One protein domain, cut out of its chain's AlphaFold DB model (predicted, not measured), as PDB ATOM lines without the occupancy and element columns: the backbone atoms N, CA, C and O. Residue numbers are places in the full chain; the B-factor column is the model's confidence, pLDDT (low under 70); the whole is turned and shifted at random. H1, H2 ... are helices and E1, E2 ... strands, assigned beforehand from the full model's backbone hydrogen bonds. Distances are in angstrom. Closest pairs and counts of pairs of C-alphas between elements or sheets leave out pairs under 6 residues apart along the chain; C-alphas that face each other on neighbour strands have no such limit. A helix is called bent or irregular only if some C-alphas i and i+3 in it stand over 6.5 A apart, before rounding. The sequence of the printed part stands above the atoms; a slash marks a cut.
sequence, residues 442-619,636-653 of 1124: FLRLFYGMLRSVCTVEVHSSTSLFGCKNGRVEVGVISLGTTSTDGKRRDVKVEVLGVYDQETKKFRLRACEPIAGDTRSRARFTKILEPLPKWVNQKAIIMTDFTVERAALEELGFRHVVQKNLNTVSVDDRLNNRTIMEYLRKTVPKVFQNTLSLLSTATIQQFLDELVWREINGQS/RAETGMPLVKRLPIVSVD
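AT A GLANCE: This is residues 442 to 619 and 636 to 653 of the 1124 residues of an uncharacterized protein of Daphnia pulex (UniProt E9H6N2). A twisted sheet of five strands has helices over both faces, H5 and H6 over one, H2 and H4 over the other; H7 covers its edge strand E3, and beyond that edge H1 and H8 pack on H7. The hairpin of E1 and E2 runs on beyond E3 and E4, and residues 567 to 572 stick out. You have 196 printed residues, with eight named helices and five named strands in the order H1 E1 E2 E3 H2 H3 E4 H4 E5 H5 H6 H7 H8. The sheet, E3 E2 E1 E4 E5, is mixed, as is the class, helices and strands; the whole is compact, radius of gyration of the C-alphas 17.6 A, spanning 53 by 50 by 34 A.

HOW THE PARTS SIT: Start at H1, residues 442 to 461, only just not on the sheet, with 4 pairs of C-alphas within 10 A. Next comes a meander, each strand the antiparallel neighbour of the one before: E1, residues 471 to 482, E2, residues 489 to 500, and E3, residues 506 to 511. Look within hydrogen-bond range for N 475 and O 497, 3.0 A, and N 509 and O 496, 2.9 A. H2, residues 521 to 528, lies over E2, 10.2 A over the sheet; H3, residues 531 to 534, only grazes the sheet. E4, residues 540 to 543, is parallel to E1, with N 474 and O 542 at 2.9 A. H4, residues 549 to 554, touches H2, closest C-alphas Phe 524 and Ala 551, 6.5 A. E5, residues 560 to 562, is parallel to E4, with N 561 and O 541 at 2.8 A; E4, H4 and E5 form a strand-helix-strand unit, two parallel neighbours with a helix between, its crossover right-handed. On the opposite face from H2, H5, residues 577 to 585, and irregular H6, residues 587 to 597, with C-alphas 590 and 593 9.3 A apart, lie over E2 and E1. H7, residues 600 to 616, lies over E3, closest C-alphas Ala 510 and Gln 604, 5.4 A. Residues 451 to 458 of H1 alone touch H7, at a steep tilt of 63 degrees, closest C-alphas Thr 455 and Asp 608, 5.2 A. H8, residues 643 to 652, touches residues 448 to 456 of H1 alone, about perpendicular at 87 degrees, closest C-alphas Met 449 and Leu 647, 5.3 A. Every O i to N i+4 pair is within hydrogen-bond range in H1, H2, H4, H5 and H7, but 1 of 7 in H6, with 4 of 8 O i to N i+3 pairs, and 4 of 6 in H8.

IN THESE COORDINATES: Find C-alpha 442 at (140.435, 93.442, 198.720), where H1 begins its 28.7 A. E1 starts at C-alpha 471, (174.236, 103.333, 173.257), and spans 35.7 A; E2 spans 31.4 A and H7 23.9 A. H8 ends at C-alpha 652, (154.444, 101.513, 200.100).

THE WHOLE: The C-alphas farthest apart, those of Val 570 and Pro 642, are 54.5 A apart. Residues 620 to 635 are cut out, and C-alphas 619 and 636 are 25.5 A apart. The link from E5 to H5 is long, with 14 residues. Confidence is under 70 at residues 462 to 463, 483 to 488, 515 to 520, 565 to 573 and 638 to 640.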
ATOM      1  N   PHE A 442     139.698  94.675 198.993       92.38
ATOM      2  CA  PHE A 442     140.435  93.442 198.720       92.38
ATOM      3  C   PHE A 442     140.999  93.435 197.295       92.38
ATOM      4  O   PHE A 442     142.194  93.197 197.110       92.38
ATOM      5  N   LEU A 443     140.189  93.802 196.291       93.81
ATOM      6  CA  LEU A 443     140.643  93.902 194.898       93.81
ATOM      7  C   LEU A 443     141.796  94.907 194.726       93.81
ATOM      8  O   LEU A 443     142.787  94.603 194.061       93.81
ATOM      9  N   ARG A 444     141.706  96.084 195.367       93.12
ATOM     10  CA  ARG A 444     142.778  97.097 195.376       93.12
ATOM     11  C   ARG A 444     144.076  96.544 195.962       93.12
ATOM     12  O   ARG A 444     145.138  96.777 195.386       93.12
ATOM     13  N   LEU A 445     143.995  95.850 197.099       92.12
ATOM     14  CA  LEU A 445     145.160  95.283 197.779       92.12
ATOM     15  C   LEU A 445     145.792  94.162 196.942       92.12
ATOM     16  O   LEU A 445     146.991  94.212 196.677       92.12
ATOM     17  N   PHE A 446     144.990  93.220 196.440       94.31
ATOM     18  CA  PHE A 446     145.479  92.092 195.645       94.31
ATOM     19  C   PHE A 446     146.136  92.544 194.328       94.31
ATOM     20  O   PHE A 446     147.249  92.124 194.017       94.31
ATOM     21  N   TYR A 447     145.526  93.478 193.585       95.94
ATOM     22  CA  TYR A 447     146.158  94.049 192.383       95.94
ATOM     23  C   TYR A 447     147.399  94.903 192.717       95.94
ATOM     24  O   TYR A 447     148.328  94.968 191.912       95.94
ATOM     25  N   GLY A 448     147.467  95.513 193.907       94.69
ATOM     26  CA  GLY A 448     148.685  96.156 194.418       94.69
ATOM     27  C   GLY A 448     149.826  95.169 194.684       94.69
ATOM     28  O   GLY A 448     150.981  95.453 194.364       94.69
ATOM     29  N   MET A 449     149.512  93.973 195.185       94.69
ATOM     30  CA  MET A 449     150.493  92.898 195.358       94.69
ATOM     31  C   MET A 449     151.004  92.375 194.008       94.69
ATOM     32  O   MET A 449     152.211  92.197 193.860       94.69
ATOM     33  N   LEU A 450     150.138  92.221 192.997       96.06
ATOM     34  CA  LEU A 450     150.563  91.853 191.635       96.06
ATOM     35  C   LEU A 450     151.481  92.919 191.005       96.06
ATOM     36  O   LEU A 450     152.531  92.579 190.466       96.06
ATOM     37  N   ARG A 451     151.172  94.214 191.165       96.56
ATOM     38  CA  ARG A 451     152.079  95.308 190.757       96.56
ATOM     39  C   ARG A 451     153.416  95.303 191.500       96.56
ATOM     40  O   ARG A 451     154.458  95.593 190.913       96.56
ATOM     41  N   SER A 452     153.405  94.919 192.771       96.19
ATOM     42  CA  SER A 452     154.619  94.785 193.581       96.19
ATOM     43  C   SER A 452     155.511  93.627 193.113       96.19
ATOM     44  O   SER A 452     156.735  93.752 193.146       96.19
ATOM     45  N   VAL A 453     154.928  92.534 192.594       95.31
ATOM     46  CA  VAL A 453     155.680  91.467 191.901       95.31
ATOM     47  C   VAL A 453     156.362  92.032 190.652       95.31
ATOM     48  O   VAL A 453     157.559  91.800 190.477       95.31
ATOM     49  N   CYS A 454     155.656  92.834 189.842       95.62
ATOM     50  CA  CYS A 454     156.230  93.498 188.662       95.62
ATOM     51  C   CYS A 454     157.401  94.428 189.026       95.62
ATOM     52  O   CYS A 454     158.449  94.344 188.395       95.62
ATOM     53  N   THR A 455     157.258  95.255 190.071       95.00
ATOM     54  CA  THR A 455     158.322  96.155 190.577       95.00
ATOM     55  C   THR A 455     159.597  95.374 190.913       95.00
ATOM     56  O   THR A 455     160.683  95.690 190.424       95.00
ATOM     57  N   VAL A 456     159.459  94.296 191.691       93.31
ATOM     58  CA  VAL A 456     160.574  93.416 192.078       93.31
ATOM     59  C   VAL A 456     161.220  92.762 190.853       93.31
ATOM     60  O   VAL A 456     162.447  92.698 190.777       93.31
ATOM     61  N   GLU A 457     160.437  92.312 189.871       91.75
ATOM     62  CA  GLU A 457     160.980  91.674 188.665       91.75
ATOM     63  C   GLU A 457     161.679  92.681 187.734       91.75
ATOM     64  O   GLU A 457     162.758  92.391 187.220       91.75
ATOM     65  N   VAL A 458     161.150  93.898 187.566       91.00
ATOM     66  CA  VAL A 458     161.831  94.983 186.827       91.00
ATOM     67  C   VAL A 458     163.149  95.360 187.513       91.00
ATOM     68  O   VAL A 458     164.166  95.551 186.841       91.00
ATOM     69  N   HIS A 459     163.171  95.399 188.847       88.94
ATOM     70  CA  HIS A 459     164.389  95.660 189.616       88.94
ATOM     71  C   HIS A 459     165.404  94.509 189.476       88.94
ATOM     72  O   HIS A 459     166.586  94.772 189.271       88.94
ATOM     73  N   SER A 460     164.949  93.252 189.487       84.31
ATOM     74  CA  SER A 460     165.793  92.046 189.368       84.31
ATOM     75  C   SER A 460     166.327  91.791 187.951       84.31
ATOM     76  O   SER A 460     167.421  91.256 187.784       84.31
ATOM     77  N   SER A 461     165.570  92.170 186.917       73.44
ATOM     78  CA  SER A 461     165.883  91.896 185.504       73.44
ATOM     79  C   SER A 461     166.611  93.040 184.779       73.44
ATOM     80  O   SER A 461     166.975  92.895 183.600       73.44
ATOM     81  N   THR A 462     166.864  94.163 185.465       67.06
ATOM     82  CA  THR A 462     167.680  95.276 184.956       67.06
ATOM     83  C   THR A 462     169.170  94.994 185.160       67.06
ATOM     84  O   THR A 462     169.746  95.291 186.203       67.06
ATOM     85  N   SER A 463     169.821  94.467 184.124       68.94
ATOM     86  CA  SER A 463     171.277  94.559 183.963       68.94
ATOM     87  C   SER A 463     171.705  96.009 183.711       68.94
ATOM     88  O   SER A 463     170.953  96.757 183.090       68.94
ATOM     89  N   LEU A 464     172.927  96.381 184.108       82.19
ATOM     90  CA  LEU A 464     173.510  97.703 183.840       82.19
ATOM     91  C   LEU A 464     173.454  98.044 182.334       82.19
ATOM     92  O   LEU A 464     174.068  97.355 181.516       82.19
ATOM     93  N   PHE A 465     172.727  99.100 181.971       84.50
ATOM     94  CA  PHE A 465     172.545  99.521 180.580       84.50
ATOM     95  C   PHE A 465     173.848 100.062 179.976       84.50
ATOM     96  O   PHE A 465     174.682 100.646 180.677       84.50
ATOM     97  N   GLY A 466     174.023  99.897 178.660       77.25
ATOM     98  CA  GLY A 466     175.204 100.406 177.950       77.25
ATOM     99  C   GLY A 466     176.506  99.675 178.304       77.25
ATOM    100  O   GLY A 466     177.592 100.261 178.292       77.25
ATOM    101  N   CYS A 467     176.417  98.381 178.634       74.38
ATOM    102  CA  CYS A 467     177.584  97.499 178.686       74.38
ATOM    103  C   CYS A 467     178.402  97.579 177.381       74.38
ATOM    104  O   CYS A 467     177.864  97.882 176.323       74.38
ATOM    105  N   LYS A 468     179.716  97.312 177.451       70.44
ATOM    106  CA  LYS A 468     180.646  97.383 176.297       70.44
ATOM    107  C   LYS A 468     180.665  98.742 175.556       70.44
ATOM    108  O   LYS A 468     180.985  98.782 174.373       70.44
ATOM    109  N   ASN A 469     180.379  99.842 176.259       70.12
ATOM    110  CA  ASN A 469     180.221 101.201 175.711       70.12
ATOM    111  C   ASN A 469     178.989 101.356 174.789       70.12
ATOM    112  O   ASN A 469     178.977 102.213 173.902       70.12
ATOM    113  N   GLY A 470     177.958 100.533 174.995       82.31
ATOM    114  CA  GLY A 470     176.720 100.570 174.220       82.31
ATOM    115  C   GLY A 470     175.957 101.895 174.322       82.31
ATOM    116  O   GLY A 470     176.205 102.734 175.195       82.31
ATOM    117  N   ARG A 471     175.014 102.090 173.394       89.06
ATOM    118  CA  ARG A 471     174.236 103.333 173.257       89.06
ATOM    119  C   ARG A 471     172.948 103.301 174.079       89.06
ATOM    120  O   ARG A 471     172.124 102.401 173.910       89.06
ATOM    121  N   VAL A 472     172.753 104.321 174.912       92.62
ATOM    122  CA  VAL A 472     171.607 104.444 175.823       92.62
ATOM    123  C   VAL A 472     170.893 105.770 175.586       92.62
ATOM    124  O   VAL A 472     171.476 106.844 175.720       92.62
ATOM    125  N   GLU A 473     169.617 105.694 175.231       93.00
ATOM    126  CA  GLU A 473     168.723 106.840 175.114       93.00
ATOM    127  C   GLU A 473     168.217 107.253 176.501       93.00
ATOM    128  O   GLU A 473     167.729 106.420 177.269       93.00
ATOM    129  N   VAL A 474     168.298 108.546 176.812       94.38
ATOM    130  CA  VAL A 474     167.797 109.133 178.062       94.38
ATOM    131  C   VAL A 474     166.908 110.332 177.735       94.38
ATOM    132  O   VAL A 474     167.210 111.127 176.839       94.38
ATOM    133  N   GLY A 475     165.805 110.473 178.463       92.75
ATOM    134  CA  GLY A 475     164.864 111.571 178.269       92.75
ATOM    135  C   GLY A 475     163.927 111.775 179.455       92.75
ATOM    136  O   GLY A 475     163.731 110.871 180.270       92.75
ATOM    137  N   VAL A 476     163.361 112.976 179.564       93.12
ATOM    138  CA  VAL A 476     162.483 113.377 180.673       93.12
ATOM    139  C   VAL A 476     161.202 114.009 180.132       93.12
ATOM    140  O   VAL A 476     161.235 114.818 179.206       93.12
ATOM    141  N   ILE A 477     160.066 113.686 180.751       92.31
ATOM    142  CA  ILE A 477     158.807 114.415 180.554       92.31
ATOM    143  C   ILE A 477     158.208 114.870 181.885       92.31
ATOM    144  O   ILE A 477     158.310 114.181 182.896       92.31
ATOM    145  N   SER A 478     157.517 116.008 181.866       90.81
ATOM    146  CA  SER A 478     156.716 116.501 182.989       90.81
ATOM    147  C   SER A 478     155.238 116.237 182.686       90.81
ATOM    148  O   SER A 478     154.696 116.768 181.715       90.81
ATOM    149  N   LEU A 479     154.581 115.402 183.491       90.06
ATOM    150  CA  LEU A 479     153.149 115.118 183.396       90.06
ATOM    151  C   LEU A 479     152.386 116.023 184.366       90.06
ATOM    152  O   LEU A 479     152.737 116.147 185.541       90.06
ATOM    153  N   GLY A 480     151.317 116.649 183.885       85.75
ATOM    154  CA  GLY A 480     150.542 117.603 184.666       85.75
ATOM    155  C   GLY A 480     149.098 117.709 184.208       85.75
ATOM    156  O   GLY A 480     148.748 117.308 183.098       85.75
ATOM    157  N   THR A 481     148.269 118.269 185.078       81.50
ATOM    158  CA  THR A 481     146.855 118.545 184.814       81.50
ATOM    159  C   THR A 481     146.669 120.023 184.510       81.50
ATOM    160  O   THR A 481     147.224 120.873 185.208       81.50
ATOM    161  N   THR A 482     145.854 120.359 183.511       79.31
ATOM    162  CA  THR A 482     145.356 121.734 183.380       79.31
ATOM    163  C   THR A 482     144.511 122.066 184.611       79.31
ATOM    164  O   THR A 482     143.670 121.265 185.016       79.31
ATOM    165  N   SER A 483     144.760 123.224 185.218       69.12
ATOM    166  CA  SER A 483     143.969 123.758 186.328       69.12
ATOM    167  C   SER A 483     142.530 124.061 185.876       69.12
ATOM    168  O   SER A 483     142.281 124.222 184.678       69.12
ATOM    169  N   THR A 484     141.586 124.162 186.818       62.38
ATOM    170  CA  THR A 484     140.143 124.378 186.556       62.38
ATOM    171  C   THR A 484     139.867 125.557 185.628       62.38
ATOM    172  O   THR A 484     138.971 125.499 184.792       62.38
ATOM    173  N   ASP A 485     140.689 126.597 185.733       63.69
ATOM    174  CA  ASP A 485     140.528 127.864 185.024       63.69
ATOM    175  C   ASP A 485     141.110 127.828 183.596       63.69
ATOM    176  O   ASP A 485     141.186 128.861 182.928       63.69
ATOM    177  N   GLY A 486     141.639 126.682 183.147       67.62
ATOM    178  CA  GLY A 486     142.293 126.490 181.843       67.62
ATOM    179  C   GLY A 486     143.667 127.169 181.684       67.62
ATOM    180  O   GLY A 486     144.478 126.745 180.863       67.62
ATOM    181  N   LYS A 487     143.949 128.209 182.478       64.25
ATOM    182  CA  LYS A 487     145.080 129.146 182.313       64.25
ATOM    183  C   LYS A 487     146.442 128.651 182.812       64.25
ATOM    184  O   LYS A 487     147.454 129.262 182.478       64.25
ATOM    185  N   ARG A 488     146.496 127.596 183.629       67.38
ATOM    186  CA  ARG A 488     147.742 127.047 184.204       67.38
ATOM    187  C   ARG A 488     147.780 125.529 184.048       67.38
ATOM    188  O   ARG A 488     146.735 124.882 184.053       67.38
ATOM    189  N   ARG A 489     148.981 124.966 183.893       71.75
ATOM    190  CA  ARG A 489     149.229 123.516 183.875       71.75
ATOM    191  C   ARG A 489     150.074 123.158 185.087       71.75
ATOM    192  O   ARG A 489     151.246 123.518 185.141       71.75
ATOM    193  N   ASP A 490     149.479 122.440 186.026       78.31
ATOM    194  CA  ASP A 490     150.143 122.036 187.257       78.31
ATOM    195  C   ASP A 490     150.854 120.706 187.011       78.31
ATOM    196  O   ASP A 490     150.201 119.671 186.839       78.31
ATOM    197  N   VAL A 491     152.190 120.714 186.987       84.19
ATOM    198  CA  VAL A 491     152.984 119.476 186.941       84.19
ATOM    199  C   VAL A 491     152.703 118.673 188.214       84.19
ATOM    200  O   VAL A 491     152.780 119.207 189.318       84.19
ATOM    201  N   LYS A 492     152.345 117.395 188.057       86.81
ATOM    202  CA  LYS A 492     152.043 116.471 189.164       86.81
ATOM    203  C   LYS A 492     153.151 115.443 189.373       86.81
ATOM    204  O   LYS A 492     153.441 115.091 190.507       86.81
ATOM    205  N   VAL A 493     153.787 114.987 188.294       92.12
ATOM    206  CA  VAL A 493     154.889 114.021 188.342       92.12
ATOM    207  C   VAL A 493     155.817 114.232 187.151       92.12
ATOM    208  O   VAL A 493     155.375 114.591 186.060       92.12
ATOM    209  N   GLU A 494     157.102 113.989 187.340       92.50
ATOM    210  CA  GLU A 494     158.087 113.962 186.262       92.50
ATOM    211  C   GLU A 494     158.539 112.522 186.029       92.50
ATOM    212  O   GLU A 494     158.696 111.762 186.982       92.50
ATOM    213  N   VAL A 495     158.713 112.122 184.771       95.12
ATOM    214  CA  VAL A 495     159.083 110.751 184.404       95.12
ATOM    215  C   VAL A 495     160.414 110.764 183.669       95.12
ATOM    216  O   VAL A 495     160.508 111.276 182.551       95.12
ATOM    217  N   LEU A 496     161.431 110.174 184.299       95.50
ATOM    218  CA  LEU A 496     162.672 109.776 183.642       95.50
ATOM    219  C   LEU A 496     162.412 108.504 182.837       95.50
ATOM    220  O   LEU A 496     161.887 107.530 183.383       95.50
ATOM    221  N   GLY A 497     162.833 108.490 181.577       95.31
ATOM    222  CA  GLY A 497     162.954 107.282 180.771       95.31
ATOM    223  C   GLY A 497     164.403 107.014 180.382       95.31
ATOM    224  O   GLY A 497     165.126 107.923 179.966       95.31
ATOM    225  N   VAL A 498     164.807 105.751 180.493       94.12
ATOM    226  CA  VAL A 498     166.099 105.223 180.038       94.12
ATOM    227  C   VAL A 498     165.822 104.024 179.135       94.12
ATOM    228  O   VAL A 498     165.037 103.160 179.521       94.12
ATOM    229  N   TYR A 499     166.445 103.954 177.959       92.50
ATOM    230  CA  TYR A 499     166.300 102.853 176.997       92.50
ATOM    231  C   TYR A 499     167.650 102.458 176.402       92.50
ATOM    232  O   TYR A 499     168.429 103.304 175.972       92.50
ATOM    233  N   ASP A 500     167.922 101.162 176.351       90.81
ATOM    234  CA  ASP A 500     169.157 100.595 175.817       90.81
ATOM    235  C   ASP A 500     168.921 100.095 174.384       90.81
ATOM    236  O   ASP A 500     168.094  99.212 174.136       90.81
ATOM    237  N   GLN A 501     169.657 100.663 173.422       86.50
ATOM    238  CA  GLN A 501     169.490 100.314 172.011       86.50
ATOM    239  C   GLN A 501     169.957  98.897 171.664       86.50
ATOM    240  O   GLN A 501     169.546  98.393 170.614       86.50
ATOM    241  N   GLU A 502     170.800  98.269 172.484       84.50
ATOM    242  CA  GLU A 502     171.315  96.915 172.259       84.50
ATOM    243  C   GLU A 502     170.380  95.875 172.870       84.50
ATOM    244  O   GLU A 502     169.924  94.972 172.169       84.50
ATOM    245  N   THR A 503     170.033  96.026 174.153       84.44
ATOM    246  CA  THR A 503     169.150  95.067 174.845       84.44
ATOM    247  C   THR A 503     167.661  95.290 174.573       84.44
ATOM    248  O   THR A 503     166.850  94.437 174.936       84.44
ATOM    249  N   LYS A 504     167.287  96.418 173.946       86.19
ATOM    250  CA  LYS A 504     165.902  96.847 173.657       86.19
ATOM    251  C   LYS A 504     165.006  96.993 174.896       86.19
ATOM    252  O   LYS A 504     163.795  97.156 174.766       86.19
ATOM    253  N   LYS A 505     165.600  96.980 176.092       86.19
ATOM    254  CA  LYS A 505     164.931  97.205 177.377       86.19
ATOM    255  C   LYS A 505     164.862  98.693 177.706       86.19
ATOM    256  O   LYS A 505     165.728  99.469 177.306       86.19
ATOM    257  N   PHE A 506     163.874  99.068 178.509       88.94
ATOM    258  CA  PHE A 506     163.776 100.386 179.130       88.94
ATOM    259  C   PHE A 506     163.464 100.281 180.622       88.94
ATOM    260  O   PHE A 506     163.004  99.246 181.102       88.94
ATOM    261  N   ARG A 507     163.714 101.371 181.348       91.94
ATOM    262  CA  ARG A 507     163.316 101.566 182.746       91.94
ATOM    263  C   ARG A 507     162.802 102.990 182.930       91.94
ATOM    264  O   ARG A 507     163.302 103.922 182.300       91.94
ATOM    265  N   LEU A 508     161.789 103.143 183.778       95.19
ATOM    266  CA  LEU A 508     161.087 104.402 184.018       95.19
ATOM    267  C   LEU A 508     161.164 104.759 185.512       95.19
ATOM    268  O   LEU A 508     161.061 103.868 186.356       95.19
ATOM    269  N   ARG A 509     161.313 106.047 185.850       94.44
ATOM    270  CA  ARG A 509     161.183 106.533 187.239       94.44
ATOM    271  C   ARG A 509     160.239 107.720 187.325       94.44
ATOM    272  O   ARG A 509     160.460 108.715 186.639       94.44
ATOM    273  N   ALA A 510     159.253 107.638 188.208       94.75
ATOM    274  CA  ALA A 510     158.491 108.783 188.679       94.75
ATOM    275  C   ALA A 510     159.324 109.594 189.688       94.75
ATOM    276  O   ALA A 510     159.934 109.036 190.599       94.75
ATOM    277  N   CYS A 511     159.324 110.915 189.548       91.75
ATOM    278  CA  CYS A 511     159.927 111.862 190.475       91.75
ATOM    279  C   CYS A 511     158.926 112.973 190.797       91.75
ATOM    280  O   CYS A 511     158.192 113.447 189.931       91.75
ATOM    281  N   GLU A 512     158.916 113.418 192.049       87.50
ATOM    282  CA  GLU A 512     158.089 114.547 192.474       87.50
ATOM    283  C   GLU A 512     158.712 115.862 191.996       87.50
ATOM    284  O   GLU A 512     159.906 116.078 192.274       87.50
ATOM    285  N   PRO A 513     157.944 116.732 191.310       82.44
ATOM    286  CA  PRO A 513     158.441 118.007 190.812       82.44
ATOM    287  C   PRO A 513     158.868 118.899 191.981       82.44
ATOM    288  O   PRO A 513     158.167 119.009 192.987       82.44
ATOM    289  N   ILE A 514     160.024 119.549 191.852       79.69
ATOM    290  CA  ILE A 514     160.470 120.549 192.827       79.69
ATOM    291  C   ILE A 514     159.760 121.869 192.512       79.69
ATOM    292  O   ILE A 514     159.816 122.342 191.378       79.69
ATOM    293  N   ALA A 515     159.103 122.470 193.506       64.06
ATOM    294  CA  ALA A 515     158.508 123.794 193.365       64.06
ATOM    295  C   ALA A 515     159.613 124.862 193.263       64.06
ATOM    296  O   ALA A 515     160.374 125.070 194.204       64.06
ATOM    297  N   GLY A 516     159.711 125.517 192.108       63.81
ATOM    298  CA  GLY A 516     160.753 126.491 191.786       63.81
ATOM    299  C   GLY A 516     160.835 126.728 190.278       63.81
ATOM    300  O   GLY A 516     159.980 126.257 189.529       63.81
ATOM    301  N   ASP A 517     161.866 127.444 189.823       58.44
ATOM    302  CA  ASP A 517     162.104 127.644 188.389       58.44
ATOM    303  C   ASP A 517     162.363 126.294 187.689       58.44
ATOM    304  O   ASP A 517     163.179 125.479 188.136       58.44
ATOM    305  N   THR A 518     161.674 126.052 186.574       56.78
ATOM    306  CA  THR A 518     161.683 124.798 185.804       56.78
ATOM    307  C   THR A 518     163.077 124.425 185.280       56.78
ATOM    308  O   THR A 518     163.344 123.250 185.000       56.78
ATOM    309  N   ARG A 519     163.979 125.412 185.156       58.78
ATOM    310  CA  ARG A 519     165.389 125.239 184.752       58.78
ATOM    311  C   ARG A 519     166.355 125.073 185.941       58.78
ATOM    312  O   ARG A 519     167.565 125.055 185.750       58.78
ATOM    313  N   SER A 520     165.859 124.953 187.173       63.88
ATOM    314  CA  SER A 520     166.716 124.827 188.359       63.88
ATOM    315  C   SER A 520     167.590 123.561 188.330       63.88
ATOM    316  O   SER A 520     167.109 122.433 188.249       63.88
ATOM    317  N   ARG A 521     168.905 123.752 188.475       70.44
ATOM    318  CA  ARG A 521     169.942 122.703 188.507       70.44
ATOM    319  C   ARG A 521     169.611 121.550 189.472       70.44
ATOM    320  O   ARG A 521     169.742 120.384 189.114       70.44
ATOM    321  N   ALA A 522     169.063 121.875 190.647       72.19
ATOM    322  CA  ALA A 522     168.631 120.908 191.661       72.19
ATOM    323  C   ALA A 522     167.529 119.935 191.182       72.19
ATOM    324  O   ALA A 522     167.509 118.777 191.604       72.19
ATOM    325  N   ARG A 523     166.636 120.366 190.274       81.25
ATOM    326  CA  ARG A 523     165.612 119.502 189.661       81.25
ATOM    327  C   ARG A 523     166.264 118.394 188.836       81.25
ATOM    328  O   ARG A 523     165.906 117.227 189.000       81.25
ATOM    329  N   PHE A 524     167.253 118.742 188.010       80.00
ATOM    330  CA  PHE A 524     167.999 117.759 187.225       80.00
ATOM    331  C   PHE A 524     168.821 116.817 188.115       80.00
ATOM    332  O   PHE A 524     168.778 115.608 187.896       80.00
ATOM    333  N   THR A 525     169.461 117.314 189.178       79.69
ATOM    334  CA  THR A 525     170.151 116.454 190.158       79.69
ATOM    335  C   THR A 525     169.206 115.425 190.797       79.69
ATOM    336  O   THR A 525     169.550 114.246 190.863       79.69
ATOM    337  N   LYS A 526     167.995 115.829 191.219       84.69
ATOM    338  CA  LYS A 526     167.016 114.924 191.855       84.69
ATOM    339  C   LYS A 526     166.492 113.853 190.890       84.69
ATOM    340  O   LYS A 526     166.412 112.687 191.267       84.69
ATOM    341  N   ILE A 527     166.137 114.221 189.655       88.00
ATOM    342  CA  ILE A 527     165.553 113.263 188.700       88.00
ATOM    343  C   ILE A 527     166.600 112.314 188.090       88.00
ATOM    344  O   ILE A 527     166.280 111.156 187.827       88.00
ATOM    345  N   LEU A 528     167.850 112.767 187.918       90.19
ATOM    346  CA  LEU A 528     168.957 111.975 187.358       90.19
ATOM    347  C   LEU A 528     169.751 111.169 188.412       90.19
ATOM    348  O   LEU A 528     170.595 110.356 188.039       90.19
ATOM    349  N   GLU A 529     169.402 111.280 189.701       88.88
ATOM    350  CA  GLU A 529     169.923 110.476 190.826       88.88
ATOM    351  C   GLU A 529     170.047 108.950 190.584       88.88
ATOM    352  O   GLU A 529     171.027 108.369 191.055       88.88
ATOM    353  N   PRO A 530     169.139 108.249 189.860       88.38
ATOM    354  CA  PRO A 530     169.271 106.806 189.678       88.38
ATOM    355  C   PRO A 530     170.211 106.445 188.516       88.38
ATOM    356  O   PRO A 530     170.626 105.291 188.402       88.38
ATOM    357  N   LEU A 531     170.545 107.397 187.635       90.06
ATOM    358  CA  LEU A 531     171.180 107.112 186.348       90.06
ATOM    359  C   LEU A 531     172.561 106.437 186.490       90.06
ATOM    360  O   LEU A 531     172.772 105.442 185.795       90.06
ATOM    361  N   PRO A 532     173.458 106.838 187.420       88.81
ATOM    362  CA  PRO A 532     174.736 106.146 187.642       88.81
ATOM    363  C   PRO A 532     174.603 104.719 188.199       88.81
ATOM    364  O   PRO A 532     175.542 103.935 188.098       88.81
ATOM    365  N   LYS A 533     173.452 104.371 188.794       87.31
ATOM    366  CA  LYS A 533     173.149 103.009 189.276       87.31
ATOM    367  C   LYS A 533     172.593 102.124 188.154       87.31
ATOM    368  O   LYS A 533     172.642 100.903 188.257       87.31
ATOM    369  N   TRP A 534     172.020 102.726 187.108       89.00
ATOM    370  CA  TRP A 534     171.321 102.026 186.024       89.00
ATOM    371  C   TRP A 534     172.133 101.937 184.730       89.00
ATOM    372  O   TRP A 534     171.952 100.985 183.973       89.00
ATOM    373  N   VAL A 535     173.019 102.901 184.467       88.94
ATOM    374  CA  VAL A 535     173.762 103.030 183.208       88.94
ATOM    375  C   VAL A 535     175.265 103.053 183.472       88.94
ATOM    376  O   VAL A 535     175.741 103.711 184.395       88.94
ATOM    377  N   ASN A 536     176.032 102.349 182.643       87.94
ATOM    378  CA  ASN A 536     177.489 102.344 182.713       87.94
ATOM    379  C   ASN A 536     178.055 103.746 182.409       87.94
ATOM    380  O   ASN A 536     177.725 104.331 181.382       87.94
ATOM    381  N   GLN A 537     178.963 104.268 183.241       86.38
ATOM    382  CA  GLN A 537     179.603 105.582 183.032       86.38
ATOM    383  C   GLN A 537     180.387 105.701 181.706       86.38
ATOM    384  O   GLN A 537     180.664 106.812 181.253       86.38
ATOM    385  N   LYS A 538     180.739 104.570 181.074       85.50
ATOM    386  CA  LYS A 538     181.382 104.499 179.747       85.50
ATOM    387  C   LYS A 538     180.394 104.344 178.577       85.50
ATOM    388  O   LYS A 538     180.834 104.275 177.432       85.50
ATOM    389  N   ALA A 539     179.091 104.250 178.844       89.00
ATOM    390  CA  ALA A 539     178.059 104.195 177.812       89.00
ATOM    391  C   ALA A 539     177.977 105.513 177.029       89.00
ATOM    392  O   ALA A 539     178.282 106.586 177.557       89.00
ATOM    393  N   ILE A 540     177.510 105.435 175.785       89.81
ATOM    394  CA  ILE A 540     177.197 106.622 174.984       89.81
ATOM    395  C   ILE A 540     175.763 107.040 175.322       89.81
ATOM    396  O   ILE A 540     174.805 106.384 174.904       89.81
ATOM    397  N   ILE A 541     175.623 108.121 176.088       92.56
ATOM    398  CA  ILE A 541     174.330 108.691 176.474       92.56
ATOM    399  C   ILE A 541     173.815 109.561 175.331       92.56
ATOM    400  O   ILE A 541     174.511 110.466 174.877       92.56
ATOM    401  N   MET A 542     172.589 109.321 174.882       91.06
ATOM    402  CA  MET A 542     171.947 110.083 173.811       91.06
ATOM    403  C   MET A 542     170.705 110.770 174.358       91.06
ATOM    404  O   MET A 542     169.866 110.124 174.987       91.06
ATOM    405  N   THR A 543     170.579 112.076 174.133       91.69
ATOM    406  CA  THR A 543     169.464 112.868 174.667       91.69
ATOM    407  C   THR A 543     169.082 114.036 173.750       91.69
ATOM    408  O   THR A 543     169.852 114.444 172.878       91.69
ATOM    409  N   ASP A 544     167.878 114.567 173.936       88.69
ATOM    410  CA  ASP A 544     167.427 115.843 173.388       88.69
ATOM    411  C   ASP A 544     167.545 116.935 174.464       88.69
ATOM    412  O   ASP A 544     168.177 116.751 175.504       88.69
ATOM    413  N   PHE A 545     166.964 118.110 174.233       87.81
ATOM    414  CA  PHE A 545     167.007 119.219 175.193       87.81
ATOM    415  C   PHE A 545     166.053 119.051 176.394       87.81
ATOM    416  O   PHE A 545     165.816 120.016 177.119       87.81
ATOM    417  N   THR A 546     165.501 117.851 176.634       86.00
ATOM    418  CA  THR A 546     164.739 117.568 177.869       86.00
ATOM    419  C   THR A 546     165.621 117.299 179.086       86.00
ATOM    420  O   THR A 546     165.136 117.396 180.214       86.00
ATOM    421  N   VAL A 547     166.912 117.019 178.875       87.31
ATOM    422  CA  VAL A 547     167.918 116.812 179.925       87.31
ATOM    423  C   VAL A 547     169.096 117.757 179.691       87.31
ATOM    424  O   VAL A 547     169.548 117.935 178.563       87.31
ATOM    425  N   GLU A 548     169.611 118.386 180.745       85.75
ATOM    426  CA  GLU A 548     170.786 119.255 180.638       85.75
ATOM    427  C   GLU A 548     172.081 118.433 180.522       85.75
ATOM    428  O   GLU A 548     172.348 117.557 181.345       85.75
ATOM    429  N   ARG A 549     172.917 118.733 179.515       87.88
ATOM    430  CA  ARG A 549     174.186 118.021 179.285       87.88
ATOM    431  C   ARG A 549     175.150 118.129 180.474       87.88
ATOM    432  O   ARG A 549     175.714 117.114 180.867       87.88
ATOM    433  N   ALA A 550     175.288 119.315 181.071       86.88
ATOM    434  CA  ALA A 550     176.172 119.528 182.221       86.88
ATOM    435  C   ALA A 550     175.800 118.624 183.412       86.88
ATOM    436  O   ALA A 550     176.670 118.004 184.017       86.88
ATOM    437  N   ALA A 551     174.501 118.446 183.681       87.19
ATOM    438  CA  ALA A 551     174.020 117.562 184.743       87.19
ATOM    439  C   ALA A 551     174.352 116.073 184.497       87.19
ATOM    440  O   ALA A 551     174.488 115.312 185.451       87.19
ATOM    441  N   LEU A 552     174.514 115.643 183.239       88.12
ATOM    442  CA  LEU A 552     174.983 114.292 182.898       88.12
ATOM    443  C   LEU A 552     176.509 114.162 183.044       88.12
ATOM    444  O   LEU A 552     176.994 113.151 183.553       88.12
ATOM    445  N   GLU A 553     177.262 115.184 182.643       88.25
ATOM    446  CA  GLU A 553     178.726 115.210 182.766       88.25
ATOM    447  C   GLU A 553     179.170 115.228 184.243       88.25
ATOM    448  O   GLU A 553     180.095 114.507 184.618       88.25
ATOM    449  N   GLU A 554     178.439 115.939 185.106       87.25
ATOM    450  CA  GLU A 554     178.635 115.965 186.567       87.25
ATOM    451  C   GLU A 554     178.339 114.623 187.254       87.25
ATOM    452  O   GLU A 554     178.980 114.280 188.246       87.25
ATOM    453  N   LEU A 555     177.429 113.818 186.696       85.75
ATOM    454  CA  LEU A 555     177.175 112.437 187.132       85.75
ATOM    455  C   LEU A 555     178.239 111.438 186.620       85.75
ATOM    456  O   LEU A 555     178.145 110.232 186.872       85.75
ATOM    457  N   GLY A 556     179.268 111.932 185.923       85.25
ATOM    458  CA  GLY A 556     180.427 111.173 185.459       85.25
ATOM    459  C   GLY A 556     180.318 110.624 184.034       85.25
ATOM    460  O   GLY A 556     181.238 109.934 183.589       85.25
ATOM    461  N   PHE A 557     179.240 110.918 183.298       89.38
ATOM    462  CA  PHE A 557     179.065 110.447 181.921       89.38
ATOM    463  C   PHE A 557     179.875 111.307 180.943       89.38
ATOM    464  O   PHE A 557     179.496 112.424 180.609       89.38
ATOM    465  N   ARG A 558     180.999 110.773 180.449       84.75
ATOM    466  CA  ARG A 558     181.936 111.505 179.565       84.75
ATOM    467  C   ARG A 558     181.556 111.499 178.079       84.75
ATOM    468  O   ARG A 558     182.203 112.169 177.279       84.75
ATOM    469  N   HIS A 559     180.548 110.719 177.694       86.75
ATOM    470  CA  HIS A 559     180.166 110.488 176.299       86.75
ATOM    471  C   HIS A 559     178.685 110.823 176.083       86.75
ATOM    472  O   HIS A 559     177.857 109.937 175.876       86.75
ATOM    473  N   VAL A 560     178.351 112.116 176.162       88.75
ATOM    474  CA  VAL A 560     176.984 112.630 175.985       88.75
ATOM    475  C   VAL A 560     176.806 113.217 174.582       88.75
ATOM    476  O   VAL A 560     177.463 114.188 174.207       88.75
ATOM    477  N   VAL A 561     175.876 112.649 173.816       88.94
ATOM    478  CA  VAL A 561     175.444 113.121 172.496       88.94
ATOM    479  C   VAL A 561     174.077 113.786 172.644       88.94
ATOM    480  O   VAL A 561     173.054 113.110 172.761       88.94
ATOM    481  N   GLN A 562     174.055 115.119 172.627       88.44
ATOM    482  CA  GLN A 562     172.816 115.898 172.636       88.44
ATOM    483  C   GLN A 562     172.480 116.384 171.219       88.44
ATOM    484  O   GLN A 562     173.311 117.028 170.578       88.44
ATOM    485  N   LYS A 563     171.272 116.085 170.723       82.44
ATOM    486  CA  LYS A 563     170.780 116.535 169.403       82.44
ATOM    487  C   LYS A 563     169.348 117.065 169.487       82.44
ATOM    488  O   LYS A 563     168.570 116.648 170.336       82.44
ATOM    489  N   ASN A 564     168.966 117.942 168.557       75.06
ATOM    490  CA  ASN A 564     167.562 118.306 168.386       75.06
ATOM    491  C   ASN A 564     166.810 117.173 167.669       75.06
ATOM    492  O   ASN A 564     167.265 116.683 166.637       75.06
ATOM    493  N   LEU A 565     165.638 116.790 168.176       66.38
ATOM    494  CA  LEU A 565     164.800 115.767 167.550       66.38
ATOM    495  C   LEU A 565     164.189 116.230 166.211       66.38
ATOM    496  O   LEU A 565     163.840 115.403 165.374       66.38
ATOM    497  N   ASN A 566     164.088 117.545 165.996       64.44
ATOM    498  CA  ASN A 566     163.495 118.134 164.792       64.44
ATOM    499  C   ASN A 566     164.491 118.269 163.621       64.44
ATOM    500  O   ASN A 566     164.079 118.583 162.506       64.44
ATOM    501  N   THR A 567     165.793 118.058 163.845       59.69
ATOM    502  CA  THR A 567     166.820 118.139 162.792       59.69
ATOM    503  C   THR A 567     167.120 116.753 162.232       59.69
ATOM    504  O   THR A 567     167.851 115.977 162.848       59.69
ATOM    505  N   VAL A 568     166.578 116.448 161.049       54.62
ATOM    506  CA  VAL A 568     166.792 115.171 160.347       54.62
ATOM    507  C   VAL A 568     168.230 115.096 159.814       54.62
ATOM    508  O   VAL A 568     168.520 115.508 158.694       54.62
ATOM    509  N   SER A 569     169.152 114.591 160.638       52.56
ATOM    510  CA  SER A 569     170.528 114.276 160.226       52.56
ATOM    511  C   SER A 569     170.612 112.872 159.626       52.56
ATOM    512  O   SER A 569     169.961 111.966 160.135       52.56
ATOM    513  N   VAL A 570     171.486 112.674 158.633       54.12
ATOM    514  CA  VAL A 570     171.661 111.406 157.884       54.12
ATOM    515  C   VAL A 570     171.944 110.181 158.777       54.12
ATOM    516  O   VAL A 570     171.619 109.061 158.394       54.12
ATOM    517  N   ASP A 571     172.502 110.373 159.977       53.50
ATOM    518  CA  ASP A 571     172.716 109.302 160.957       53.50
ATOM    519  C   ASP A 571     171.630 109.280 162.053       53.50
ATOM    520  O   ASP A 571     171.778 109.860 163.138       53.50
ATOM    521  N   ASP A 572     170.528 108.586 161.751       60.84
ATOM    522  CA  ASP A 572     169.349 108.384 162.619       60.84
ATOM    523  C   ASP A 572     169.621 107.431 163.811       60.84
ATOM    524  O   ASP A 572     168.726 107.102 164.585       60.84
ATOM    525  N   ARG A 573     170.870 106.967 163.988       64.56
ATOM    526  CA  ARG A 573     171.275 106.027 165.054       64.56
ATOM    527  C   ARG A 573     171.667 106.715 166.366       64.56
ATOM    528  O   ARG A 573     171.822 106.041 167.382       64.56
ATOM    529  N   LEU A 574     171.853 108.036 166.332       75.56
ATOM    530  CA  LEU A 574     172.377 108.858 167.429       75.56
ATOM    531  C   LEU A 574     171.365 109.931 167.868       75.56
ATOM    532  O   LEU A 574     171.621 111.128 167.720       75.56
ATOM    533  N   ASN A 575     170.201 109.502 168.361       83.06
ATOM    534  CA  ASN A 575     169.149 110.341 168.949       83.06
ATOM    535  C   ASN A 575     168.415 109.576 170.076       83.06
ATOM    536  O   ASN A 575     168.659 108.387 170.262       83.06
ATOM    537  N   ASN A 576     167.531 110.246 170.828       89.38
ATOM    538  CA  ASN A 576     166.687 109.636 171.871       89.38
ATOM    539  C   ASN A 576     165.217 109.463 171.439       89.38
ATOM    540  O   ASN A 576     164.291 109.566 172.253       89.38
ATOM    541  N   ARG A 577     164.983 109.256 170.135       89.44
ATOM    542  CA  ARG A 577     163.635 109.212 169.561       89.44
ATOM    543  C   ARG A 577     162.791 108.098 170.162       89.44
ATOM    544  O   ARG A 577     161.621 108.346 170.440       89.44
ATOM    545  N   THR A 578     163.356 106.913 170.379       90.69
ATOM    546  CA  THR A 578     162.616 105.738 170.852       90.69
ATOM    547  C   THR A 578     162.022 105.999 172.233       90.69
ATOM    548  O   THR A 578     160.806 105.891 172.416       90.69
ATOM    549  N   ILE A 579     162.850 106.431 173.192       92.69
ATOM    550  CA  ILE A 579     162.375 106.701 174.556       92.69
ATOM    551  C   ILE A 579     161.463 107.930 174.616       92.69
ATOM    552  O   ILE A 579     160.444 107.897 175.303       92.69
ATOM    553  N   MET A 580     161.752 108.994 173.863       93.00
ATOM    554  CA  MET A 580     160.935 110.211 173.904       93.00
ATOM    555  C   MET A 580     159.611 110.085 173.140       93.00
ATOM    556  O   MET A 580     158.630 110.748 173.485       93.00
ATOM    557  N   GLU A 581     159.538 109.233 172.119       92.56
ATOM    558  CA  GLU A 581     158.277 108.849 171.485       92.56
ATOM    559  C   GLU A 581     157.440 107.975 172.430       92.56
ATOM    560  O   GLU A 581     156.254 108.256 172.616       92.56
ATOM    561  N   TYR A 582     158.063 107.012 173.117       93.31
ATOM    562  CA  TYR A 582     157.410 106.177 174.129       93.31
ATOM    563  C   TYR A 582     156.855 106.993 175.307       93.31
ATOM    564  O   TYR A 582     155.671 106.894 175.640       93.31
ATOM    565  N   LEU A 583     157.683 107.860 175.901       94.25
ATOM    566  CA  LEU A 583     157.284 108.753 176.988       94.25
ATOM    567  C   LEU A 583     156.108 109.643 176.564       94.25
ATOM    568  O   LEU A 583     155.131 109.735 177.299       94.25
ATOM    569  N   ARG A 584     156.139 110.256 175.372       92.62
ATOM    570  CA  ARG A 584     155.068 111.172 174.928       92.62
ATOM    571  C   ARG A 584     153.802 110.477 174.410       92.62
ATOM    572  O   ARG A 584     152.738 111.086 174.481       92.62
ATOM    573  N   LYS A 585     153.876 109.242 173.892       91.81
ATOM    574  CA  LYS A 585     152.715 108.529 173.308       91.81
ATOM    575  C   LYS A 585     152.099 107.456 174.203       91.81
ATOM    576  O   LYS A 585     150.894 107.232 174.080       91.81
ATOM    577  N   THR A 586     152.878 106.786 175.051       93.31
ATOM    578  CA  THR A 586     152.416 105.635 175.848       93.31
ATOM    579  C   THR A 586     152.082 106.047 177.277       93.31
ATOM    580  O   THR A 586     150.956 105.841 177.723       93.31
ATOM    581  N   VAL A 587     153.011 106.700 177.982       93.62
ATOM    582  CA  VAL A 587     152.871 106.960 179.428       93.62
ATOM    583  C   VAL A 587     151.644 107.834 179.783       93.62
ATOM    584  O   VAL A 587     150.875 107.420 180.653       93.62
ATOM    585  N   PRO A 588     151.341 108.959 179.095       91.94
ATOM    586  CA  PRO A 588     150.109 109.725 179.330       91.94
ATOM    587  C   PRO A 588     148.815 108.909 179.181       91.94
ATOM    588  O   PRO A 588     147.850 109.151 179.909       91.94
ATOM    589  N   LYS A 589     148.788 107.928 178.265       91.31
ATOM    590  CA  LYS A 589     147.603 107.094 177.995       91.31
ATOM    591  C   LYS A 589     147.305 106.083 179.100       91.31
ATOM    592  O   LYS A 589     146.192 105.565 179.122       91.31
ATOM    593  N   VAL A 590     148.254 105.803 179.994       92.12
ATOM    594  CA  VAL A 590     148.011 104.958 181.174       92.12
ATOM    595  C   VAL A 590     147.253 105.748 182.243       92.12
ATOM    596  O   VAL A 590     146.277 105.251 182.795       92.12
ATOM    597  N   PHE A 591     147.660 106.993 182.506       90.56
ATOM    598  CA  PHE A 591     147.151 107.762 183.648       90.56
ATOM    599  C   PHE A 591     145.916 108.618 183.337       90.56
ATOM    600  O   PHE A 591     145.041 108.721 184.197       90.56
ATOM    601  N   GLN A 592     145.802 109.188 182.130       84.56
ATOM    602  CA  GLN A 592     144.617 109.927 181.658       84.56
ATOM    603  C   GLN A 592     144.004 110.852 182.742       84.56
ATOM    604  O   GLN A 592     144.700 111.681 183.327       84.56
ATOM    605  N   ASN A 593     142.718 110.662 183.059       82.94
ATOM    606  CA  ASN A 593     141.948 111.445 184.031       82.94
ATOM    607  C   ASN A 593     142.240 111.081 185.504       82.94
ATOM    608  O   ASN A 593     141.693 111.708 186.406       82.94
ATOM    609  N   THR A 594     143.075 110.069 185.770       88.06
ATOM    610  CA  THR A 594     143.404 109.606 187.136       88.06
ATOM    611  C   THR A 594     144.681 110.226 187.704       88.06
ATOM    612  O   THR A 594     144.928 110.088 188.897       88.06
ATOM    613  N   LEU A 595     145.483 110.927 186.891       88.12
ATOM    614  CA  LEU A 595     146.823 111.407 187.267       88.12
ATOM    615  C   LEU A 595     146.851 112.251 188.558       88.12
ATOM    616  O   LEU A 595     147.789 112.142 189.339       88.12
ATOM    617  N   SER A 596     145.830 113.076 188.795       87.06
ATOM    618  CA  SER A 596     145.692 113.914 189.998       87.06
ATOM    619  C   SER A 596     145.204 113.166 191.246       87.06
ATOM    620  O   SER A 596     145.193 113.748 192.327       87.06
ATOM    621  N   LEU A 597     144.789 111.903 191.108       88.50
ATOM    622  CA  LEU A 597     144.176 111.076 192.156       88.50
ATOM    623  C   LEU A 597     145.103 109.946 192.645       88.50
ATOM    624  O   LEU A 597     144.668 109.062 193.386       88.50
ATOM    625  N   LEU A 598     146.364 109.934 192.202       91.69
ATOM    626  CA  LEU A 598     147.349 108.886 192.475       91.69
ATOM    627  C   LEU A 598     148.602 109.490 193.119       91.69
ATOM    628  O   LEU A 598     149.090 110.531 192.685       91.69
ATOM    629  N   SER A 599     149.155 108.815 194.129       91.94
ATOM    630  CA  SER A 599     150.445 109.196 194.716       91.94
ATOM    631  C   SER A 599     151.612 108.806 193.808       91.94
ATOM    632  O   SER A 599     151.516 107.846 193.041       91.94
ATOM    633  N   THR A 600     152.755 109.479 193.954       91.44
ATOM    634  CA  THR A 600     153.993 109.214 193.197       91.44
ATOM    635  C   THR A 600     154.419 107.743 193.261       91.44
ATOM    636  O   THR A 600     154.776 107.157 192.241       91.44
ATOM    637  N   ALA A 601     154.301 107.108 194.434       92.75
ATOM    638  CA  ALA A 601     154.555 105.677 194.620       92.75
ATOM    639  C   ALA A 601     153.553 104.786 193.854       92.75
ATOM    640  O   ALA A 601     153.937 103.782 193.256       92.75
ATOM    641  N   THR A 602     152.271 105.167 193.810       94.19
ATOM    642  CA  THR A 602     151.263 104.436 193.021       94.19
ATOM    643  C   THR A 602     151.526 104.583 191.519       94.19
ATOM    644  O   THR A 602     151.372 103.623 190.769       94.19
ATOM    645  N   ILE A 603     151.968 105.767 191.080       95.25
ATOM    646  CA  ILE A 603     152.375 106.030 189.693       95.25
ATOM    647  C   ILE A 603     153.596 105.174 189.326       95.25
ATOM    648  O   ILE A 603     153.559 104.519 188.287       95.25
ATOM    649  N   GLN A 604     154.623 105.094 190.186       96.38
ATOM    650  CA  GLN A 604     155.794 104.232 189.965       96.38
ATOM    651  C   GLN A 604     155.391 102.766 189.752       96.38
ATOM    652  O   GLN A 604     155.757 102.195 188.733       96.38
ATOM    653  N   GLN A 605     154.540 102.196 190.611       95.62
ATOM    654  CA  GLN A 605     154.057 100.818 190.435       95.62
ATOM    655  C   GLN A 605     153.367 100.562 189.082       95.62
ATOM    656  O   GLN A 605     153.449  99.458 188.543       95.62
ATOM    657  N   PHE A 606     152.660 101.554 188.530       96.81
ATOM    658  CA  PHE A 606     152.051 101.448 187.202       96.81
ATOM    659  C   PHE A 606     153.071 101.617 186.064       96.81
ATOM    660  O   PHE A 606     152.901 101.002 185.014       96.81
ATOM    661  N   LEU A 607     154.140 102.397 186.267       96.19
ATOM    662  CA  LEU A 607     155.287 102.435 185.352       96.19
ATOM    663  C   LEU A 607     156.047 101.097 185.360       96.19
ATOM    664  O   LEU A 607     156.438 100.619 184.298       96.19
ATOM    665  N   ASP A 608     156.192 100.459 186.522       95.75
ATOM    666  CA  ASP A 608     156.833  99.147 186.651       95.75
ATOM    667  C   ASP A 608     155.966  98.028 186.052       95.75
ATOM    668  O   ASP A 608     156.482  97.169 185.338       95.75
ATOM    669  N   GLU A 609     154.640  98.059 186.250       95.94
ATOM    670  CA  GLU A 609     153.713  97.170 185.531       95.94
ATOM    671  C   GLU A 609     153.810  97.371 184.011       95.94
ATOM    672  O   GLU A 609     153.772  96.391 183.268       95.94
ATOM    673  N   LEU A 610     153.971  98.612 183.539       95.31
ATOM    674  CA  LEU A 610     154.104  98.918 182.114       95.31
ATOM    675  C   LEU A 610     155.396  98.326 181.536       95.31
ATOM    676  O   LEU A 610     155.333  97.565 180.571       95.31
ATOM    677  N   VAL A 611     156.546  98.603 182.161       93.62
ATOM    678  CA  VAL A 611     157.849  98.030 181.772       93.62
ATOM    679  C   VAL A 611     157.799  96.499 181.803       93.62
ATOM    680  O   VAL A 611     158.254  95.843 180.863       93.62
ATOM    681  N   TRP A 612     157.193  95.913 182.840       94.75
ATOM    682  CA  TRP A 612     157.032  94.465 182.947       94.75
ATOM    683  C   TRP A 612     156.144  93.895 181.829       94.75
ATOM    684  O   TRP A 612     156.526  92.900 181.212       94.75
ATOM    685  N   ARG A 613     155.000  94.518 181.505       93.19
ATOM    686  CA  ARG A 613     154.087  94.040 180.445       93.19
ATOM    687  C   ARG A 613     154.695  94.117 179.046       93.19
ATOM    688  O   ARG A 613     154.351  93.302 178.198       93.19
ATOM    689  N   GLU A 614     155.613  95.037 178.796       90.56
ATOM    690  CA  GLU A 614     156.270  95.174 177.487       90.56
ATOM    691  C   GLU A 614     157.297  94.055 177.238       90.56
ATOM    692  O   GLU A 614     157.481  93.623 176.098       90.56
ATOM    693  N   ILE A 615     157.902  93.533 178.312       86.81
ATOM    694  CA  ILE A 615     158.852  92.408 178.283       86.81
ATOM    695  C   ILE A 615     158.129  91.051 178.410       86.81
ATOM    696  O   ILE A 615     158.467  90.105 177.703       86.81
ATOM    697  N   ASN A 616     157.140  90.942 179.306       86.69
ATOM    698  CA  ASN A 616     156.525  89.676 179.735       86.69
ATOM    699  C   ASN A 616     155.020  89.540 179.410       86.69
ATOM    700  O   ASN A 616     154.462  88.461 179.601       86.69
ATOM    701  N   GLY A 617     154.331  90.594 178.963       85.50
ATOM    702  CA  GLY A 617     152.860  90.678 178.982       85.50
ATOM    703  C   GLY A 617     152.206  91.212 177.706       85.50
ATOM    704  O   GLY A 617     151.153  91.844 177.790       85.50
ATOM    705  N   GLN A 618     152.807  90.959 176.538       87.81
ATOM    706  CA  GLN A 618     152.352  91.450 175.224       87.81
ATOM    707  C   GLN A 618     150.993  90.881 174.764       87.81
ATOM    708  O   GLN A 618     150.380  91.416 173.841       87.81
ATOM    709  N   SER A 619     150.497  89.821 175.411       92.00
ATOM    710  CA  SER A 619     149.113  89.340 175.303       92.00
ATOM    711  C   SER A 619     148.591  88.901 176.671       92.00
ATOM    712  O   SER A 619     149.376  88.626 177.583       92.00
ATOM    713  N   ARG A 636     159.675  81.312 195.939       78.88
ATOM    714  CA  ARG A 636     160.845  80.446 196.177       78.88
ATOM    715  C   ARG A 636     162.103  81.206 196.606       78.88
ATOM    716  O   ARG A 636     162.996  80.593 197.172       78.88
ATOM    717  N   ALA A 637     162.177  82.515 196.368       78.06
ATOM    718  CA  ALA A 637     163.319  83.334 196.761       78.06
ATOM    719  C   ALA A 637     163.453  83.456 198.294       78.06
ATOM    720  O   ALA A 637     162.528  83.899 198.982       78.06
ATOM    721  N   GLU A 638     164.633  83.125 198.823       66.44
ATOM    722  CA  GLU A 638     164.973  83.188 200.253       66.44
ATOM    723  C   GLU A 638     165.200  84.640 200.720       66.44
ATOM    724  O   GLU A 638     166.305  85.070 201.029       66.44
ATOM    725  N   THR A 639     164.121  85.424 200.756       66.94
ATOM    726  CA  THR A 639     164.138  86.867 201.081       66.94
ATOM    727  C   THR A 639     163.968  87.179 202.575       66.94
ATOM    728  O   THR A 639     163.696  88.319 202.939       66.94
ATOM    729  N   GLY A 640     164.069  86.177 203.457       67.06
ATOM    730  CA  GLY A 640     163.906  86.319 204.915       67.06
ATOM    731  C   GLY A 640     162.486  86.655 205.406       67.06
ATOM    732  O   GLY A 640     162.215  86.547 206.599       67.06
ATOM    733  N   MET A 641     161.562  87.017 204.509       75.44
ATOM    734  CA  MET A 641     160.170  87.366 204.815       75.44
ATOM    735  C   MET A 641     159.182  86.603 203.912       75.44
ATOM    736  O   MET A 641     159.459  86.445 202.722       75.44
ATOM    737  N   PRO A 642     158.004  86.183 204.420       79.31
ATOM    738  CA  PRO A 642     156.948  85.596 203.594       79.31
ATOM    739  C   PRO A 642     156.459  86.548 202.495       79.31
ATOM    740  O   PRO A 642     156.357  87.761 202.711       79.31
ATOM    741  N   LEU A 643     156.091  86.001 201.331       84.50
ATOM    742  CA  LEU A 643     155.720  86.783 200.145       84.50
ATOM    743  C   LEU A 643     154.575  87.775 200.420       84.50
ATOM    744  O   LEU A 643     154.674  88.947 200.054       84.50
ATOM    745  N   VAL A 644     153.528  87.329 201.124       85.75
ATOM    746  CA  VAL A 644     152.353  88.149 201.484       85.75
ATOM    747  C   VAL A 644     152.714  89.318 202.406       85.75
ATOM    748  O   VAL A 644     152.051  90.348 202.360       85.75
ATOM    749  N   LYS A 645     153.804  89.219 203.179       85.44
ATOM    750  CA  LYS A 645     154.311  90.313 204.026       85.44
ATOM    751  C   LYS A 645     155.287  91.231 203.286       85.44
ATOM    752  O   LYS A 645     155.323  92.422 203.573       85.44
ATOM    753  N   ARG A 646     156.042  90.710 202.311       88.50
ATOM    754  CA  ARG A 646     156.999  91.495 201.510       88.50
ATOM    755  C   ARG A 646     156.309  92.407 200.489       88.50
ATOM    756  O   ARG A 646     156.667  93.576 200.390       88.50
ATOM    757  N   LEU A 647     155.318  91.904 199.746       91.19
ATOM    758  CA  LEU A 647     154.690  92.658 198.647       91.19
ATOM    759  C   LEU A 647     153.990  93.966 199.092       91.19
ATOM    760  O   LEU A 647     154.188  94.977 198.421       91.19
ATOM    761  N   PRO A 648     153.256  94.038 200.223       89.38
ATOM    762  CA  PRO A 648     152.700  95.303 200.709       89.38
ATOM    763  C   PRO A 648     153.757  96.370 201.027       89.38
ATOM    764  O   PRO A 648     153.498  97.552 200.818       89.38
ATOM    765  N   ILE A 649     154.956  95.980 201.480       89.00
ATOM    766  CA  ILE A 649     156.048  96.920 201.788       89.00
ATOM    767  C   ILE A 649     156.612  97.523 200.492       89.00
ATOM    768  O   ILE A 649     156.793  98.738 200.410       89.00
ATOM    769  N   VAL A 650     156.791  96.700 199.451       90.50
ATOM    770  CA  VAL A 650     157.138  97.160 198.090       90.50
ATOM    771  C   VAL A 650     156.082  98.139 197.559       90.50
ATOM    772  O   VAL A 650     156.430  99.157 196.970       90.50
ATOM    773  N   SER A 651     154.791  97.888 197.819       88.25
ATOM    774  CA  SER A 651     153.711  98.805 197.427       88.25
ATOM    775  C   SER A 651     153.746 100.159 198.154       88.25
ATOM    776  O   SER A 651     153.180 101.124 197.637       88.25
ATOM    777  N   VAL A 652     154.328 100.246 199.353       89.25
ATOM    778  CA  VAL A 652     154.444 101.513 200.100       89.25
ATOM    779  C   VAL A 652     155.645 102.323 199.610       89.25
ATOM    780  O   VAL A 652     155.518 103.531 199.419       89.25
ATOM    781  N   ASP A 653     156.780 101.667 199.361       88.94
ATOM    782  CA  ASP A 653     158.007 102.313 198.889       88.94
ATOM    783  C   ASP A 653     158.651 101.537 197.722       88.94
ATOM    784  O   ASP A 653     159.598 100.770 197.925       88.94
TER     785      ASP A 653